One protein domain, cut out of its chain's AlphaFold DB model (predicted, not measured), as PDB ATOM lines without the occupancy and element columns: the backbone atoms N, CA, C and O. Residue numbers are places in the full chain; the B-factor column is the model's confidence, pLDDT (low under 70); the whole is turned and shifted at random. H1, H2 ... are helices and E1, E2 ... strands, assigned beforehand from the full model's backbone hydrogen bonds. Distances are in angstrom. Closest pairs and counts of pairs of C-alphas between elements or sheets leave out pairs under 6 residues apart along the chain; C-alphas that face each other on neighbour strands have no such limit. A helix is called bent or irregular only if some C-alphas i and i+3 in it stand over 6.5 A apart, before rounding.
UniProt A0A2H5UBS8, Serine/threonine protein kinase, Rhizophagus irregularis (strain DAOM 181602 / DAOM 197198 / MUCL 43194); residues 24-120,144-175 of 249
ATOM      1  N   ASN A  24     104.680 390.474  -7.193       49.50
ATOM      2  CA  ASN A  24     104.104 391.694  -6.651       49.50
ATOM      3  C   ASN A  24     104.052 392.757  -7.766       49.50
ATOM      4  O   ASN A  24     105.097 393.149  -8.290       49.50
ATOM      5  N   PRO A  25     102.863 393.252  -8.149       44.59
ATOM      6  CA  PRO A  25     102.699 394.129  -9.310       44.59
ATOM      7  C   PRO A  25     103.185 395.572  -9.086       44.59
ATOM      8  O   PRO A  25     103.229 396.343 -10.042       44.59
ATOM      9  N   SER A  26     103.556 395.950  -7.858       53.41
ATOM     10  CA  SER A  26     104.086 397.287  -7.546       53.41
ATOM     11  C   SER A  26     105.610 397.400  -7.694       53.41
ATOM     12  O   SER A  26     106.110 398.486  -7.985       53.41
ATOM     13  N   ASN A  27     106.349 396.297  -7.526       60.41
ATOM     14  CA  ASN A  27     107.820 396.275  -7.532       60.41
ATOM     15  C   ASN A  27     108.446 395.102  -8.323       60.41
ATOM     16  O   ASN A  27     109.657 395.093  -8.526       60.41
ATOM     17  N   GLY A  28     107.650 394.135  -8.794       44.16
ATOM     18  CA  GLY A  28     108.108 392.983  -9.576       44.16
ATOM     19  C   GLY A  28     108.632 391.796  -8.756       44.16
ATOM     20  O   GLY A  28     109.285 390.926  -9.336       44.16
ATOM     21  N   ASP A  29     108.354 391.736  -7.452       47.50
ATOM     22  CA  ASP A  29     108.979 390.795  -6.509       47.50
ATOM     23  C   ASP A  29     108.107 389.563  -6.201       47.50
ATOM     24  O   ASP A  29     106.915 389.710  -5.972       47.50
ATOM     25  N   TYR A  30     108.631 388.334  -6.195       50.09
ATOM     26  CA  TYR A  30     107.783 387.133  -6.071       50.09
ATOM     27  C   TYR A  30     107.514 386.729  -4.606       50.09
ATOM     28  O   TYR A  30     108.426 386.274  -3.927       50.09
ATOM     29  N   MET A  31     106.268 386.796  -4.129       46.44
ATOM     30  CA  MET A  31     105.826 386.339  -2.807       46.44
ATOM     31  C   MET A  31     104.886 385.121  -2.918       46.44
ATOM     32  O   MET A  31     103.690 385.277  -3.148       46.44
ATOM     33  N   LEU A  32     105.403 383.898  -2.722       44.62
ATOM     34  CA  LEU A  32     104.571 382.771  -2.260       44.62
ATOM     35  C   LEU A  32     104.962 382.409  -0.852       44.62
ATOM     36  O   LEU A  32     106.096 381.997  -0.613       44.62
ATOM     37  N   VAL A  33     103.970 382.399   0.025       50.12
ATOM     38  CA  VAL A  33     104.065 381.656   1.272       50.12
ATOM     39  C   VAL A  33     103.125 380.474   1.152       50.12
ATOM     40  O   VAL A  33     101.952 380.515   1.508       50.12
ATOM     41  N   ILE A  34     103.665 379.417   0.557       54.47
ATOM     42  CA  ILE A  34     103.078 378.092   0.640       54.47
ATOM     43  C   ILE A  34     103.436 377.552   2.019       54.47
ATOM     44  O   ILE A  34     104.604 377.270   2.291       54.47
ATOM     45  N   ILE A  35     102.439 377.383   2.875       59.72
ATOM     46  CA  ILE A  35     102.640 376.811   4.201       59.72
ATOM     47  C   ILE A  35     102.318 375.327   4.123       59.72
ATOM     48  O   ILE A  35     101.198 374.935   3.797       59.72
ATOM     49  N   TYR A  36     103.321 374.500   4.402       61.19
ATOM     50  CA  TYR A  36     103.181 373.055   4.489       61.19
ATOM     51  C   TYR A  36     103.256 372.636   5.952       61.19
ATOM     52  O   TYR A  36     104.267 372.859   6.613       61.19
ATOM     53  N   GLY A  37     102.196 372.017   6.464       69.81
ATOM     54  CA  GLY A  37     102.194 371.523   7.836       69.81
ATOM     55  C   GLY A  37     100.800 371.235   8.363       69.81
ATOM     56  O   GLY A  37      99.815 371.256   7.625       69.81
ATOM     57  N   ASN A  38     100.734 370.935   9.656       81.88
ATOM     58  CA  ASN A  38      99.478 370.753  10.362       81.88
ATOM     59  C   ASN A  38      99.080 372.072  11.029       81.88
ATOM     60  O   ASN A  38      99.685 372.458  12.028       81.88
ATOM     61  N   LEU A  39      98.079 372.747  10.459       87.69
ATOM     62  CA  LEU A  39      97.720 374.136  10.758       87.69
ATOM     63  C   LEU A  39      97.699 374.513  12.257       87.69
ATOM     64  O   LEU A  39      98.285 375.541  12.587       87.69
ATOM     65  N   PRO A  40      97.129 373.710  13.182       90.88
ATOM     66  CA  PRO A  40      97.121 374.050  14.609       90.88
ATOM     67  C   PRO A  40      98.493 374.272  15.256       90.88
ATOM     68  O   PRO A  40      98.590 375.024  16.223       90.88
ATOM     69  N   TYR A  41      99.537 373.619  14.741       91.50
ATOM     70  CA  TYR A  41     100.897 373.644  15.295       91.50
ATOM     71  C   TYR A  41     101.770 374.714  14.635       91.50
ATOM     72  O   TYR A  41     102.901 374.935  15.059       91.50
ATOM     73  N   ILE A  42     101.261 375.371  13.590       89.50
ATOM     74  CA  ILE A  42     101.986 376.403  12.858       89.50
ATOM     75  C   ILE A  42     101.797 377.725  13.590       89.50
ATOM     76  O   ILE A  42     100.672 378.157  13.843       89.50
ATOM     77  N   ALA A  43     102.911 378.369  13.930       90.50
ATOM     78  CA  ALA A  43     102.890 379.642  14.627       90.50
ATOM     79  C   ALA A  43     102.227 380.735  13.774       90.50
ATOM     80  O   ALA A  43     102.406 380.756  12.552       90.50
ATOM     81  N   PRO A  44     101.478 381.665  14.385       90.94
ATOM     82  CA  PRO A  44     100.699 382.646  13.641       90.94
ATOM     83  C   PRO A  44     101.579 383.575  12.787       90.94
ATOM     84  O   PRO A  44     101.146 384.017  11.728       90.94
ATOM     85  N   GLU A  45     102.829 383.834  13.179       87.69
ATOM     86  CA  GLU A  45     103.792 384.578  12.362       87.69
ATOM     87  C   GLU A  45     104.194 383.831  11.087       87.69
ATOM     88  O   GLU A  45     104.332 384.453  10.034       87.69
ATOM     89  N   VAL A  46     104.304 382.504  11.156       86.81
ATOM     90  CA  VAL A  46     104.560 381.657   9.987       86.81
ATOM     91  C   VAL A  46     103.310 381.609   9.107       86.81
ATOM     92  O   VAL A  46     103.432 381.688   7.889       86.81
ATOM     93  N   ILE A  47     102.110 381.587   9.709       86.50
ATOM     94  CA  ILE A  47     100.814 381.658   9.003       86.50
ATOM     95  C   ILE A  47     100.691 382.926   8.147       86.50
ATOM     96  O   ILE A  47     100.258 382.844   7.000       86.50
ATOM     97  N   ILE A  48     101.111 384.085   8.663       83.81
ATOM     98  CA  ILE A  48     101.108 385.348   7.898       83.81
ATOM     99  C   ILE A  48     102.285 385.484   6.920       83.81
ATOM    100  O   ILE A  48     102.435 386.526   6.284       83.81
ATOM    101  N   GLY A  49     103.142 384.467   6.815       77.75
ATOM    102  CA  GLY A  49     104.235 384.449   5.857       77.75
ATOM    103  C   GLY A  49     105.533 385.104   6.298       77.75
ATOM    104  O   GLY A  49     106.380 385.404   5.455       77.75
ATOM    105  N   LYS A  50     105.721 385.313   7.604       82.06
ATOM    106  CA  LYS A  50     107.040 385.655   8.142       82.06
ATOM    107  C   LYS A  50     107.922 384.411   8.201       82.06
ATOM    108  O   LYS A  50     107.447 383.276   8.193       82.06
ATOM    109  N   GLU A  51     109.226 384.649   8.269       79.25
ATOM    110  CA  GLU A  51     110.211 383.589   8.441       79.25
ATOM    111  C   GLU A  51     109.980 382.841   9.762       79.25
ATOM    112  O   GLU A  51     109.630 383.443  10.781       79.25
ATOM    113  N   GLN A  52     110.173 381.522   9.737       82.88
ATOM    114  CA  GLN A  52     110.135 380.703  10.940       82.88
ATOM    115  C   GLN A  52     111.277 381.102  11.873       82.88
ATOM    116  O   GLN A  52     112.420 381.279  11.452       82.88
ATOM    117  N   THR A  53     110.970 381.228  13.158       86.19
ATOM    118  CA  THR A  53     111.953 381.598  14.179       86.19
ATOM    119  C   THR A  53     111.911 380.624  15.344       86.19
ATOM    120  O   THR A  53     110.977 379.838  15.474       86.19
ATOM    121  N   PHE A  54     112.860 380.756  16.273       85.75
ATOM    122  CA  PHE A  54     112.810 380.035  17.546       85.75
ATOM    123  C   PHE A  54     111.469 380.227  18.280       85.75
ATOM    124  O   PHE A  54     110.963 379.300  18.897       85.75
ATOM    125  N   LYS A  55     110.840 381.409  18.176       87.19
ATOM    126  CA  LYS A  55     109.518 381.656  18.781       87.19
ATOM    127  C   LYS A  55     108.423 380.791  18.158       87.19
ATOM    128  O   LYS A  55     107.520 380.357  18.867       87.19
ATOM    129  N   SER A  56     108.543 380.503  16.867       88.12
ATOM    130  CA  SER A  56     107.606 379.653  16.140       88.12
ATOM    131  C   SER A  56     107.681 378.207  16.628       88.12
ATOM    132  O   SER A  56     106.653 377.557  16.813       88.12
ATOM    133  N   ASP A  57     108.890 377.731  16.928       88.69
ATOM    134  CA  ASP A  57     109.090 376.407  17.515       88.69
ATOM    135  C   ASP A  57     108.503 376.347  18.932       88.69
ATOM    136  O   ASP A  57     107.791 375.398  19.264       88.69
ATOM    137  N   ILE A  58     108.694 377.389  19.751       90.94
ATOM    138  CA  ILE A  58     108.086 377.437  21.088       90.94
ATOM    139  C   ILE A  58     106.551 377.448  21.029       90.94
ATOM    140  O   ILE A  58     105.907 376.778  21.839       90.94
ATOM    141  N   TYR A  59     105.950 378.133  20.054       92.75
ATOM    142  CA  TYR A  59     104.507 378.044  19.832       92.75
ATOM    143  C   TYR A  59     104.079 376.592  19.576       92.75
ATOM    144  O   TYR A  59     103.139 376.106  20.206       92.75
ATOM    145  N   SER A  60     104.790 375.871  18.702       92.00
ATOM    146  CA  SER A  60     104.467 374.470  18.402       92.00
ATOM    147  C   SER A  60     104.592 373.568  19.639       92.00
ATOM    148  O   SER A  60     103.727 372.723  19.875       92.00
ATOM    149  N   ILE A  61     105.586 373.822  20.498       91.81
ATOM    150  CA  ILE A  61     105.752 373.152  21.794       91.81
ATOM    151  C   ILE A  61     104.570 373.453  22.724       91.81
ATOM    152  O   ILE A  61     104.081 372.546  23.389       91.81
ATOM    153  N   ALA A  62     104.059 374.685  22.752       93.81
ATOM    154  CA  ALA A  62     102.885 375.038  23.555       93.81
ATOM    155  C   ALA A  62     101.633 374.252  23.130       93.81
ATOM    156  O   ALA A  62     100.846 373.815  23.970       93.81
ATOM    157  N   ILE A  63     101.449 374.063  21.823       94.31
ATOM    158  CA  ILE A  63     100.333 373.285  21.278       94.31
ATOM    159  C   ILE A  63     100.496 371.795  21.607       94.31
ATOM    160  O   ILE A  63      99.515 371.152  21.977       94.31
ATOM    161  N   LEU A  64     101.723 371.266  21.576       93.06
ATOM    162  CA  LEU A  64     102.022 369.908  22.049       93.06
ATOM    163  C   LEU A  64     101.759 369.749  23.553       93.06
ATOM    164  O   LEU A  64     101.152 368.766  23.970       93.06
ATOM    165  N   MET A  65     102.152 370.727  24.373       92.56
ATOM    166  CA  MET A  65     101.842 370.746  25.807       92.56
ATOM    167  C   MET A  65     100.326 370.685  26.050       92.56
ATOM    168  O   MET A  65      99.839 369.949  26.911       92.56
ATOM    169  N   TRP A  66      99.553 371.421  25.251       94.50
ATOM    170  CA  TRP A  66      98.097 371.382  25.318       94.50
ATOM    171  C   TRP A  66      97.516 370.018  24.923       94.50
ATOM    172  O   TRP A  66      96.607 369.517  25.587       94.50
ATOM    173  N   GLU A  67      98.032 369.404  23.859       92.19
ATOM    174  CA  GLU A  67      97.614 368.074  23.407       92.19
ATOM    175  C   GLU A  67      97.884 367.014  24.477       92.19
ATOM    176  O   GLU A  67      96.989 366.235  24.791       92.19
ATOM    177  N   ILE A  68      99.054 367.046  25.119       88.56
ATOM    178  CA  ILE A  68      99.383 366.151  26.240       88.56
ATOM    179  C   ILE A  68      98.401 366.357  27.398       88.56
ATOM    180  O   ILE A  68      97.883 365.389  27.950       88.56
ATOM    181  N   SER A  69      98.095 367.609  27.749       88.38
ATOM    182  CA  SER A  69      97.162 367.903  28.844       88.38
ATOM    183  C   SER A  69      95.711 367.526  28.533       88.38
ATOM    184  O   SER A  69      94.935 367.345  29.471       88.38
ATOM    185  N   SER A  70      95.311 367.488  27.262       85.94
ATOM    186  CA  SER A  70      93.929 367.208  26.850       85.94
ATOM    187  C   SER A  70      93.708 365.774  26.380       85.94
ATOM    188  O   SER A  70      92.565 365.318  26.363       85.94
ATOM    189  N   GLY A  71      94.774 365.076  25.980       85.81
ATOM    190  CA  GLY A  71      94.707 363.794  25.285       85.81
ATOM    191  C   GLY A  71      94.020 363.881  23.918       85.81
ATOM    192  O   GLY A  71      93.582 362.860  23.389       85.81
ATOM    193  N   GLN A  72      93.852 365.088  23.362       85.44
ATOM    194  CA  GLN A  72      93.102 365.326  22.132       85.44
ATOM    195  C   GLN A  72      93.878 366.224  21.162       85.44
ATOM    196  O   GLN A  72      94.542 367.167  21.589       85.44
ATOM    197  N   PRO A  73      93.727 366.008  19.842       88.00
ATOM    198  CA  PRO A  73      94.232 366.927  18.836       88.00
ATOM    199  C   PRO A  73      93.703 368.363  19.026       88.00
ATOM    200  O   PRO A  73      92.504 368.562  19.266       88.00
ATOM    201  N   PRO A  74      94.556 369.387  18.860       89.44
ATOM    202  CA  PRO A  74      94.142 370.782  18.926       89.44
ATOM    203  C   PRO A  74      93.114 371.088  17.840       89.44
ATOM    204  O   PRO A  74      93.238 370.654  16.698       89.44
ATOM    205  N   PHE A  75      92.080 371.841  18.219       89.19
ATOM    206  CA  PHE A  75      90.981 372.234  17.332       89.19
ATOM    207  C   PHE A  75      90.265 371.061  16.632       89.19
ATOM    208  O   PHE A  75      89.704 371.240  15.559       89.19
ATOM    209  N   ILE A  76      90.178 369.886  17.273       84.75
ATOM    210  CA  ILE A  76      89.550 368.661  16.730       84.75
ATOM    211  C   ILE A  76      88.145 368.840  16.113       84.75
ATOM    212  O   ILE A  76      87.750 368.045  15.253       84.75
ATOM    213  N   ASN A  77      87.404 369.855  16.569       84.38
ATOM    214  CA  ASN A  77      86.037 370.184  16.157       84.38
ATOM    215  C   ASN A  77      85.961 371.264  15.058       84.38
ATOM    216  O   ASN A  77      84.868 371.756  14.753       84.38
ATOM    217  N   TYR A  78      87.097 371.670  14.495       83.62
ATOM    218  CA  TYR A  78      87.203 372.687  13.453       83.62
ATOM    219  C   TYR A  78      87.847 372.107  12.203       83.62
ATOM    220  O   TYR A  78      88.708 371.229  12.271       83.62
ATOM    221  N   ASP A  79      87.428 372.626  11.056       82.00
ATOM    222  CA  ASP A  79      88.102 372.345   9.804       82.00
ATOM    223  C   ASP A  79      89.444 373.085   9.790       82.00
ATOM    224  O   ASP A  79      89.556 374.236  10.211       82.00
ATOM    225  N   HIS A  80      90.504 372.395   9.370       82.69
ATOM    226  CA  HIS A  80      91.839 372.983   9.276       82.69
ATOM    227  C   HIS A  80      91.957 373.744   7.952       82.69
ATOM    228  O   HIS A  80      92.564 373.249   7.000       82.69
ATOM    229  N   ASP A  81      91.309 374.900   7.873       82.00
ATOM    230  CA  ASP A  81      91.181 375.729   6.676       82.00
ATOM    231  C   ASP A  81      91.564 377.201   6.936       82.00
ATOM    232  O   ASP A  81      92.215 377.531   7.931       82.00
ATOM    233  N   TYR A  82      91.212 378.085   5.996       81.81
ATOM    234  CA  TYR A  82      91.456 379.525   6.096       81.81
ATOM    235  C   TYR A  82      90.831 380.146   7.343       81.81
ATOM    236  O   TYR A  82      91.461 380.982   7.991       81.81
ATOM    237  N   ASP A  83      89.621 379.724   7.704       86.38
ATOM    238  CA  ASP A  83      88.912 380.311   8.828       86.38
ATOM    239  C   ASP A  83      89.652 379.980  10.118       86.38
ATOM    240  O   ASP A  83      89.914 380.874  10.924       86.38
ATOM    241  N   LEU A  84      90.083 378.729  10.309       88.75
ATOM    242  CA  LEU A  84      90.891 378.379  11.480       88.75
ATOM    243  C   LEU A  84      92.219 379.151  11.516       88.75
ATOM    244  O   LEU A  84      92.607 379.645  12.575       88.75
ATOM    245  N   ALA A  85      92.892 379.305  10.373       88.00
ATOM    246  CA  ALA A  85      94.129 380.079  10.284       88.00
ATOM    247  C   ALA A  85      93.917 381.538  10.721       88.00
ATOM    248  O   ALA A  85      94.684 382.065  11.526       88.00
ATOM    249  N   MET A  86      92.827 382.159  10.265       88.00
ATOM    250  CA  MET A  86      92.431 383.512  10.649       88.00
ATOM    251  C   MET A  86      92.175 383.624  12.157       88.00
ATOM    252  O   MET A  86      92.633 384.570  12.797       88.00
ATOM    253  N   HIS A  87      91.484 382.653  12.757       91.31
ATOM    254  CA  HIS A  87      91.267 382.625  14.206       91.31
ATOM    255  C   HIS A  87      92.594 382.523  14.973       91.31
ATOM    256  O   HIS A  87      92.806 383.273  15.926       91.31
ATOM    257  N   ILE A  88      93.515 381.655  14.540       91.75
ATOM    258  CA  ILE A  88      94.838 381.491  15.167       91.75
ATOM    259  C   ILE A  88      95.653 382.792  15.095       91.75
ATOM    260  O   ILE A  88      96.224 383.212  16.109       91.75
ATOM    261  N   VAL A  89      95.667 383.455  13.932       90.19
ATOM    262  CA  VAL A  89      96.349 384.748  13.715       90.19
ATOM    263  C   VAL A  89      95.741 385.859  14.575       90.19
ATOM    264  O   VAL A  89      96.478 386.663  15.145       90.19
ATOM    265  N   ASN A  90      94.418 385.854  14.750       90.38
ATOM    266  CA  ASN A  90      93.710 386.766  15.654       90.38
ATOM    267  C   ASN A  90      93.894 386.434  17.143       90.38
ATOM    268  O   ASN A  90      93.355 387.131  18.001       90.38
ATOM    269  N   GLY A  91      94.658 385.389  17.461       91.69
ATOM    270  CA  GLY A  91      95.038 385.069  18.827       91.69
ATOM    271  C   GLY A  91      94.137 384.054  19.519       91.69
ATOM    272  O   GLY A  91      94.279 383.863  20.726       91.69
ATOM    273  N   ILE A  92      93.238 383.382  18.794       94.12
ATOM    274  CA  ILE A  92      92.465 382.262  19.339       94.12
ATOM    275  C   ILE A  92      93.412 381.116  19.699       94.12
ATOM    276  O   ILE A  92      94.371 380.816  18.982       94.12
ATOM    277  N   ARG A  93      93.166 380.490  20.852       94.06
ATOM    278  CA  ARG A  93      93.974 379.387  21.386       94.06
ATOM    279  C   ARG A  93      93.065 378.247  21.837       94.06
ATOM    280  O   ARG A  93      91.901 378.498  22.164       94.06
ATOM    281  N   PRO A  94      93.569 377.004  21.879       92.38
ATOM    282  CA  PRO A  94      92.815 375.893  22.437       92.38
ATOM    283  C   PRO A  94      92.378 376.171  23.883       92.38
ATOM    284  O   PRO A  94      93.111 376.763  24.679       92.38
ATOM    285  N   LYS A  95      91.163 375.744  24.234       91.38
ATOM    286  CA  LYS A  95      90.610 375.946  25.576       91.38
ATOM    287  C   LYS A  95      91.423 375.162  26.606       91.38
ATOM    288  O   LYS A  95      91.610 373.959  26.453       91.38
ATOM    289  N   ILE A  96      91.882 375.825  27.669       90.00
ATOM    290  CA  ILE A  96      92.598 375.151  28.762       90.00
ATOM    291  C   ILE A  96      91.687 374.115  29.419       90.00
ATOM    292  O   ILE A  96      90.548 374.426  29.780       90.00
ATOM    293  N   VAL A  97      92.210 372.902  29.586       88.31
ATOM    294  CA  VAL A  97      91.490 371.786  30.194       88.31
ATOM    295  C   VAL A  97      91.290 372.061  31.691       88.31
ATOM    296  O   VAL A  97      92.226 372.480  32.379       88.31
ATOM    297  N   PRO A  98      90.079 371.862  32.237       85.94
ATOM    298  CA  PRO A  98      89.876 371.912  33.680       85.94
ATOM    299  C   PRO A  98      90.754 370.870  34.384       85.94
ATOM    300  O   PRO A  98      90.781 369.713  33.983       85.94
ATOM    301  N   GLY A  99      91.460 371.270  35.443       85.06
ATOM    302  CA  GLY A  99      92.358 370.380  36.188       85.06
ATOM    303  C   GLY A  99      93.826 370.420  35.750       85.06
ATOM    304  O   GLY A  99      94.660 369.855  36.451       85.06
ATOM    305  N   THR A 100      94.180 371.131  34.669       89.31
ATOM    306  CA  THR A 100      95.590 371.396  34.337       89.31
ATOM    307  C   THR A 100      96.274 372.160  35.490       89.31
ATOM    308  O   THR A 100      95.758 373.212  35.889       89.31
ATOM    309  N   PRO A 101      97.434 371.692  36.003       91.75
ATOM    310  CA  PRO A 101      98.192 372.388  37.043       91.75
ATOM    311  C   PRO A 101      98.512 373.840  36.671       91.75
ATOM    312  O   PRO A 101      98.751 374.164  35.504       91.75
ATOM    313  N   SER A 102      98.517 374.731  37.661       88.25
ATOM    314  CA  SER A 102      98.591 376.178  37.425       88.25
ATOM    315  C   SER A 102      99.908 376.621  36.779       88.25
ATOM    316  O   SER A 102      99.913 377.455  35.874       88.25
ATOM    317  N   GLU A 103     101.006 375.993  37.178       89.50
ATOM    318  CA  GLU A 103     102.362 376.186  36.685       89.50
ATOM    319  C   GLU A 103     102.443 375.794  35.210       89.50
ATOM    320  O   GLU A 103     102.912 376.571  34.379       89.50
ATOM    321  N   TYR A 104     101.881 374.632  34.868       88.62
ATOM    322  CA  TYR A 104     101.826 374.129  33.497       88.62
ATOM    323  C   TYR A 104     100.969 375.025  32.597       88.62
ATOM    324  O   TYR A 104     101.379 375.401  31.499       88.62
ATOM    325  N   LYS A 105      99.796 375.449  33.088       90.50
ATOM    326  CA  LYS A 105      98.920 376.409  32.401       90.50
ATOM    327  C   LYS A 105      99.643 377.726  32.118       90.50
ATOM    328  O   LYS A 105      99.513 378.265  31.021       90.50
ATOM    329  N   ASN A 106     100.372 378.257  33.097       90.88
ATOM    330  CA  ASN A 106     101.094 379.518  32.955       90.88
ATOM    331  C   ASN A 106     102.267 379.392  31.983       90.88
ATOM    332  O   ASN A 106     102.485 380.309  31.190       90.88
ATOM    333  N   LEU A 107     102.996 378.275  32.012       90.56
ATOM    334  CA  LEU A 107     104.072 377.991  31.065       90.56
ATOM    335  C   LEU A 107     103.535 377.914  29.633       90.56
ATOM    336  O   LEU A 107     103.970 378.667  28.766       90.56
ATOM    337  N   MET A 108     102.518 377.085  29.405       91.56
ATOM    338  CA  MET A 108     101.869 376.942  28.102       91.56
ATOM    339  C   MET A 108     101.350 378.287  27.574       91.56
ATOM    340  O   MET A 108     101.555 378.613  26.405       91.56
ATOM    341  N   LYS A 109     100.751 379.114  28.445       91.56
ATOM    342  CA  LYS A 109     100.302 380.464  28.080       91.56
ATOM    343  C   LYS A 109     101.433 381.377  27.622       91.56
ATOM    344  O   LYS A 109     101.252 382.101  26.649       91.56
ATOM    345  N   GLN A 110     102.578 381.339  28.296       89.94
ATOM    346  CA  GLN A 110     103.749 382.128  27.908       89.94
ATOM    347  C   GLN A 110     104.307 381.690  26.550       89.94
ATOM    348  O   GLN A 110     104.737 382.537  25.768       89.94
ATOM    349  N   CYS A 111     104.268 380.386  26.265       90.56
ATOM    350  CA  CYS A 111     104.823 379.810  25.047       90.56
ATOM    351  C   CYS A 111     104.024 380.142  23.772       90.56
ATOM    352  O   CYS A 111     104.627 380.231  22.707       90.56
ATOM    353  N   TRP A 112     102.705 380.362  23.852       91.19
ATOM    354  CA  TRP A 112     101.866 380.678  22.679       91.19
ATOM    355  C   TRP A 112     101.349 382.125  22.610       91.19
ATOM    356  O   TRP A 112     100.466 382.436  21.799       91.19
ATOM    357  N   ASP A 113     101.823 382.997  23.498       87.50
ATOM    358  CA  ASP A 113     101.464 384.416  23.521       87.50
ATOM    359  C   ASP A 113     102.179 385.150  22.372       87.50
ATOM    360  O   ASP A 113     103.402 385.100  22.237       87.50
ATOM    361  N   ALA A 114     101.402 385.855  21.541       75.38
ATOM    362  CA  ALA A 114     101.887 386.553  20.351       75.38
ATOM    363  C   ALA A 114     102.902 387.673  20.649       75.38
ATOM    364  O   ALA A 114     103.628 388.102  19.750       75.38
ATOM    365  N   LYS A 115     102.955 388.181  21.887       67.81
ATOM    366  CA  LYS A 115     103.842 389.283  22.294       67.81
ATOM    367  C   LYS A 115     105.122 388.814  22.981       67.81
ATOM    368  O   LYS A 115     106.026 389.633  23.189       67.81
ATOM    369  N   THR A 116     105.243 387.535  23.337       62.66
ATOM    370  CA  THR A 116     106.370 387.074  24.151       62.66
ATOM    371  C   THR A 116     107.682 387.216  23.385       62.66
ATOM    372  O   THR A 116     107.957 386.552  22.387       62.66
ATOM    373  N   THR A 117     108.516 388.148  23.848       52.47
ATOM    374  CA  THR A 117     109.779 388.492  23.181       52.47
ATOM    375  C   THR A 117     110.968 387.747  23.780       52.47
ATOM    376  O   THR A 117     111.978 387.596  23.102       52.47
ATOM    377  N   GLN A 118     110.843 387.226  25.002       51.81
ATOM    378  CA  GLN A 118     111.901 386.496  25.694       51.81
ATOM    379  C   GLN A 118     111.273 385.479  26.648       51.81
ATOM    380  O   GLN A 118     110.837 385.832  27.739       51.81
ATOM    381  N   ILE A 119     111.231 384.210  26.251       54.53
ATOM    382  CA  ILE A 119     111.003 383.125  27.207       54.53
ATOM    383  C   ILE A 119     112.351 382.916  27.888       54.53
ATOM    384  O   ILE A 119     113.161 382.104  27.454       54.53
ATOM    385  N   GLN A 120     112.630 383.713  28.921       46.12
ATOM    386  CA  GLN A 120     113.880 383.669  29.695       46.12
ATOM    387  C   GLN A 120     114.052 382.360  30.496       46.12
ATOM    388  O   GLN A 120     114.942 382.264  31.329       46.12
ATOM    389  N   LEU A 144      94.423 361.049  11.071       46.94
ATOM    390  CA  LEU A 144      95.547 361.118  10.145       46.94
ATOM    391  C   LEU A 144      95.896 362.593   9.923       46.94
ATOM    392  O   LEU A 144      95.137 363.323   9.282       46.94
ATOM    393  N   PHE A 145      97.017 363.035  10.489       49.31
ATOM    394  CA  PHE A 145      97.525 364.385  10.308       49.31
ATOM    395  C   PHE A 145      98.061 364.491   8.885       49.31
ATOM    396  O   PHE A 145      99.230 364.238   8.609       49.31
ATOM    397  N   THR A 146      97.178 364.799   7.942       45.53
ATOM    398  CA  THR A 146      97.604 365.106   6.584       45.53
ATOM    399  C   THR A 146      98.164 366.517   6.604       45.53
ATOM    400  O   THR A 146      97.411 367.471   6.813       45.53
ATOM    401  N   SER A 147      99.468 366.658   6.393       57.84
ATOM    402  CA  SER A 147     100.059 367.935   6.011       57.84
ATOM    403  C   SER A 147      99.313 368.462   4.784       57.84
ATOM    404  O   SER A 147      99.196 367.777   3.764       57.84
ATOM    405  N   LYS A 148      98.735 369.659   4.897       62.09
ATOM    406  CA  LYS A 148      98.007 370.307   3.803       62.09
ATOM    407  C   LYS A 148      98.766 371.536   3.337       62.09
ATOM    408  O   LYS A 148      99.500 372.164   4.095       62.09
ATOM    409  N   LEU A 149      98.595 371.825   2.052       60.94
ATOM    410  CA  LEU A 149      99.083 373.042   1.435       60.94
ATOM    411  C   LEU A 149      98.128 374.176   1.793       60.94
ATOM    412  O   LEU A 149      96.954 374.119   1.424       60.94
ATOM    413  N   HIS A 150      98.626 375.188   2.490       62.47
ATOM    414  CA  HIS A 150      97.856 376.376   2.821       62.47
ATOM    415  C   HIS A 150      98.408 377.593   2.079       62.47
ATOM    416  O   HIS A 150      99.623 377.780   1.991       62.47
ATOM    417  N   GLN A 151      97.497 378.405   1.545       63.44
ATOM    418  CA  GLN A 151      97.789 379.678   0.900       63.44
ATOM    419  C   GLN A 151      96.873 380.731   1.518       63.44
ATOM    420  O   GLN A 151      95.650 380.591   1.465       63.44
ATOM    421  N   PHE A 152      97.472 381.757   2.117       66.69
ATOM    422  CA  PHE A 152      96.753 382.831   2.787       66.69
ATOM    423  C   PHE A 152      97.255 384.182   2.287       66.69
ATOM    424  O   PHE A 152      98.446 384.467   2.368       66.69
ATOM    425  N   ASP A 153      96.334 385.016   1.812       60.88
ATOM    426  CA  ASP A 153      96.612 386.388   1.392       60.88
ATOM    427  C   ASP A 153      95.886 387.366   2.335       60.88
ATOM    428  O   ASP A 153      94.788 387.074   2.817       60.88
ATOM    429  N   ASN A 154      96.486 388.540   2.578       65.00
ATOM    430  CA  ASN A 154      95.902 389.651   3.353       65.00
ATOM    431  C   ASN A 154      95.495 389.310   4.802       65.00
ATOM    432  O   ASN A 154      94.406 389.672   5.250       65.00
ATOM    433  N   LEU A 155      96.359 388.619   5.550       68.75
ATOM    434  CA  LEU A 155      96.105 388.334   6.964       68.75
ATOM    435  C   LEU A 155      96.302 389.586   7.852       68.75
ATOM    436  O   LEU A 155      97.156 390.422   7.547       68.75
ATOM    437  N   PRO A 156      95.519 389.731   8.939       77.25
ATOM    438  CA  PRO A 156      95.593 390.881   9.838       77.25
ATOM    439  C   PRO A 156      96.890 390.895  10.659       77.25
ATOM    440  O   PRO A 156      97.651 389.925  10.695       77.25
ATOM    441  N   GLU A 157      97.136 392.003  11.361       80.50
ATOM    442  CA  GLU A 157      98.246 392.077  12.308       80.50
ATOM    443  C   GLU A 157      98.070 391.086  13.467       80.50
ATOM    444  O   GLU A 157      96.984 390.918  14.026       80.50
ATOM    445  N   LEU A 158      99.186 390.463  13.848       83.50
ATOM    446  CA  LEU A 158      99.269 389.543  14.977       83.50
ATOM    447  C   LEU A 158      98.819 390.211  16.276       83.50
ATOM    448  O   LEU A 158      99.410 391.198  16.722       83.50
ATOM    449  N   ARG A 159      97.843 389.597  16.945       88.00
ATOM    450  CA  ARG A 159      97.434 389.971  18.301       88.00
ATOM    451  C   ARG A 159      97.002 388.750  19.103       88.00
ATOM    452  O   ARG A 159      96.762 387.682  18.552       88.00
ATOM    453  N   ASN A 160      96.870 388.936  20.413       88.50
ATOM    454  CA  ASN A 160      96.141 387.994  21.256       88.50
ATOM    455  C   ASN A 160      94.644 388.337  21.220       88.50
ATOM    456  O   ASN A 160      94.284 389.520  21.178       88.50
ATOM    457  N   ALA A 161      93.796 387.311  21.273       89.69
ATOM    458  CA  ALA A 161      92.361 387.479  21.456       89.69
ATOM    459  C   ALA A 161      92.061 387.895  22.905       89.69
ATOM    460  O   ALA A 161      92.787 387.498  23.824       89.69
ATOM    461  N   THR A 162      91.007 388.685  23.115       91.31
ATOM    462  CA  THR A 162      90.517 388.997  24.467       91.31
ATOM    463  C   THR A 162      89.851 387.775  25.100       91.31
ATOM    464  O   THR A 162      89.578 386.778  24.425       91.31
ATOM    465  N   GLU A 163      89.601 387.819  26.410       89.56
ATOM    466  CA  GLU A 163      88.916 386.719  27.101       89.56
ATOM    467  C   GLU A 163      87.511 386.501  26.527       89.56
ATOM    468  O   GLU A 163      87.135 385.363  26.250       89.56
ATOM    469  N   GLU A 164      86.792 387.580  26.215       90.00
ATOM    470  CA  GLU A 164      85.456 387.526  25.619       90.00
ATOM    471  C   GLU A 164      85.478 386.913  24.211       90.00
ATOM    472  O   GLU A 164      84.601 386.124  23.861       90.00
ATOM    473  N   GLU A 165      86.487 387.239  23.396       91.81
ATOM    474  CA  GLU A 165      86.650 386.670  22.052       91.81
ATOM    475  C   GLU A 165      86.953 385.168  22.106       91.81
ATOM    476  O   GLU A 165      86.394 384.391  21.325       91.81
ATOM    477  N   GLN A 166      87.798 384.743  23.051       91.25
ATOM    478  CA  GLN A 166      88.064 383.323  23.284       91.25
ATOM    479  C   GLN A 166      86.801 382.596  23.742       91.25
ATOM    480  O   GLN A 166      86.473 381.529  23.223       91.25
ATOM    481  N   GLU A 167      86.069 383.159  24.701       88.69
ATOM    482  CA  GLU A 167      84.823 382.576  25.195       88.69
ATOM    483  C   GLU A 167      83.775 382.465  24.088       88.69
ATOM    484  O   GLU A 167      83.174 381.400  23.932       88.69
ATOM    485  N   ALA A 168      83.595 383.503  23.271       89.62
ATOM    486  CA  ALA A 168      82.661 383.492  22.149       89.62
ATOM    487  C   ALA A 168      83.006 382.402  21.123       89.62
ATOM    488  O   ALA A 168      82.119 381.661  20.691       89.62
ATOM    489  N   PHE A 169      84.291 382.248  20.783       89.00
ATOM    490  CA  PHE A 169      84.755 381.202  19.872       89.00
ATOM    491  C   PHE A 169      84.443 379.797  20.413       89.00
ATOM    492  O   PHE A 169      83.921 378.944  19.694       89.00
ATOM    493  N   HIS A 170      84.688 379.567  21.705       86.00
ATOM    494  CA  HIS A 170      84.496 378.260  22.346       86.00
ATOM    495  C   HIS A 170      83.052 377.975  22.788       86.00
ATOM    496  O   HIS A 170      82.722 376.827  23.082       86.00
ATOM    497  N   SER A 171      82.172 378.978  22.829       81.62
ATOM    498  CA  SER A 171      80.768 378.818  23.243       81.62
ATOM    499  C   SER A 171      79.943 378.002  22.244       81.62
ATOM    500  O   SER A 171      79.014 377.297  22.634       81.62
ATOM    501  N   ASN A 172      80.299 378.053  20.957       69.69
ATOM    502  CA  ASN A 172      79.538 377.404  19.885       69.69
ATOM    503  C   ASN A 172      79.830 375.904  19.721       69.69
ATOM    504  O   ASN A 172      79.075 375.210  19.039       69.69
ATOM    505  N   LYS A 173      80.915 375.387  20.309       65.25
ATOM    506  CA  LYS A 173      81.319 373.980  20.182       65.25
ATOM    507  C   LYS A 173      81.893 373.482  21.504       65.25
ATOM    508  O   LYS A 173      82.925 373.957  21.966       65.25
ATOM    509  N   SER A 174      81.227 372.499  22.105       60.34
ATOM    510  CA  SER A 174      81.699 371.892  23.348       60.34
ATOM    511  C   SER A 174      82.944 371.041  23.086       60.34
ATOM    512  O   SER A 174      82.940 370.174  22.211       60.34
ATOM    513  N   TYR A 175      84.011 371.294  23.844       61.94
ATOM    514  CA  TYR A 175      85.069 370.309  24.023       61.94
ATOM    515  C   TYR A 175      84.558 369.270  25.012       61.94
ATOM    516  O   TYR A 175      84.306 369.590  26.176       61.94
TER     517      TYR A 175
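AT A GLANCE: This is residues 24 to 120 and 144 to 175 of the 249 residues of the protein "Serine/threonine protein kinase" of Rhizophagus irregularis (strain DAOM 181602 / DAOM 197198 / MUCL 43194) (UniProt A0A2H5UBS8). This is a mostly helical body strung along one axis: the antiparallel pair H2 and H4 lies side by side at one end, a small two-stranded ribbon of E1 and E2 lies toward the other end, and the short helices H1 and H3 sit between. H5 lies off to one side and touches no helix, and residues 25 to 30 stick out as a free tail. The printed part has 129 residues, with five named helices and two named strands in the order E1 H1 H2 H3 H4 E2 H5; under half of the residues are in named elements. The sheet has the order E1 - E2, antiparallel; the whole is compact, with a radius of gyration of the C-alphas of 15.2 A, and elongated, spanning 53 by 34 by 30 A.

HOW THE PARTS SIT: Begin at strand E1, residues 34 to 37, and its antiparallel neighbour E2, residues 148 to 151, whose directions stand at 149 degrees. Look for N 150 and O 35 at 2.9 A and N 35 and O 150 at 3.0 A, both within hydrogen-bond range. From E1 go to H1, residues 44 to 47, where the closest C-alphas, Ile 35 and Ile 47, are 7.1 A apart. H1 touches H3, residues 82 to 89, closest at the C-alphas of Pro 44 and Val 89, 4.8 A. H1 only just touches H2, residues 54 to 70, with 3 pairs of C-alphas within 8 A, by residue 56 of H2 alone; the closest are those of Val 46 and Ser 56, 7.2 A. H2 touches H4, residues 102 to 111, closest at the C-alphas of Ala 62 and Met 108, 5.0 A; they run opposite ways at a shallow tilt of 34 degrees, only just short of steep. H5, residues 163 to 171, is apart from E1, H1, H2, H3 and H4. In H2, H3, H4 and H5 every O i to N i+4 pair is within hydrogen-bond range; H1 is too short for such a pair.

IN THESE COORDINATES: Find C-alpha 34 at (103.078, 378.092, 0.640), where E1 begins; E1 and E2 each measure 9.8 A, and H1 4.7 A. Find C-alpha 54 at (112.810, 380.035, 17.546); from there H2 runs 24.6 A. H3 is 10.5 A long, H4 14.3 A, and H5 12.0 A, ending at C-alpha 171, (80.768, 378.818, 23.243).

THE WHOLE: The C-alphas farthest apart, those of Gly 28 and Gly 99, are 53.4 A apart. Residues 121 to 143 are not printed, and C-alphas 120 and 144 lie 35.0 A apart across this cut. The links H2 to H3, H3 to H4 and E2 to H5 are long. Mean pLDDT of the printed part is 79.3; it is under 70 at residues 24 to 37, 115 to 120, 144 to 155 and 172 to 175.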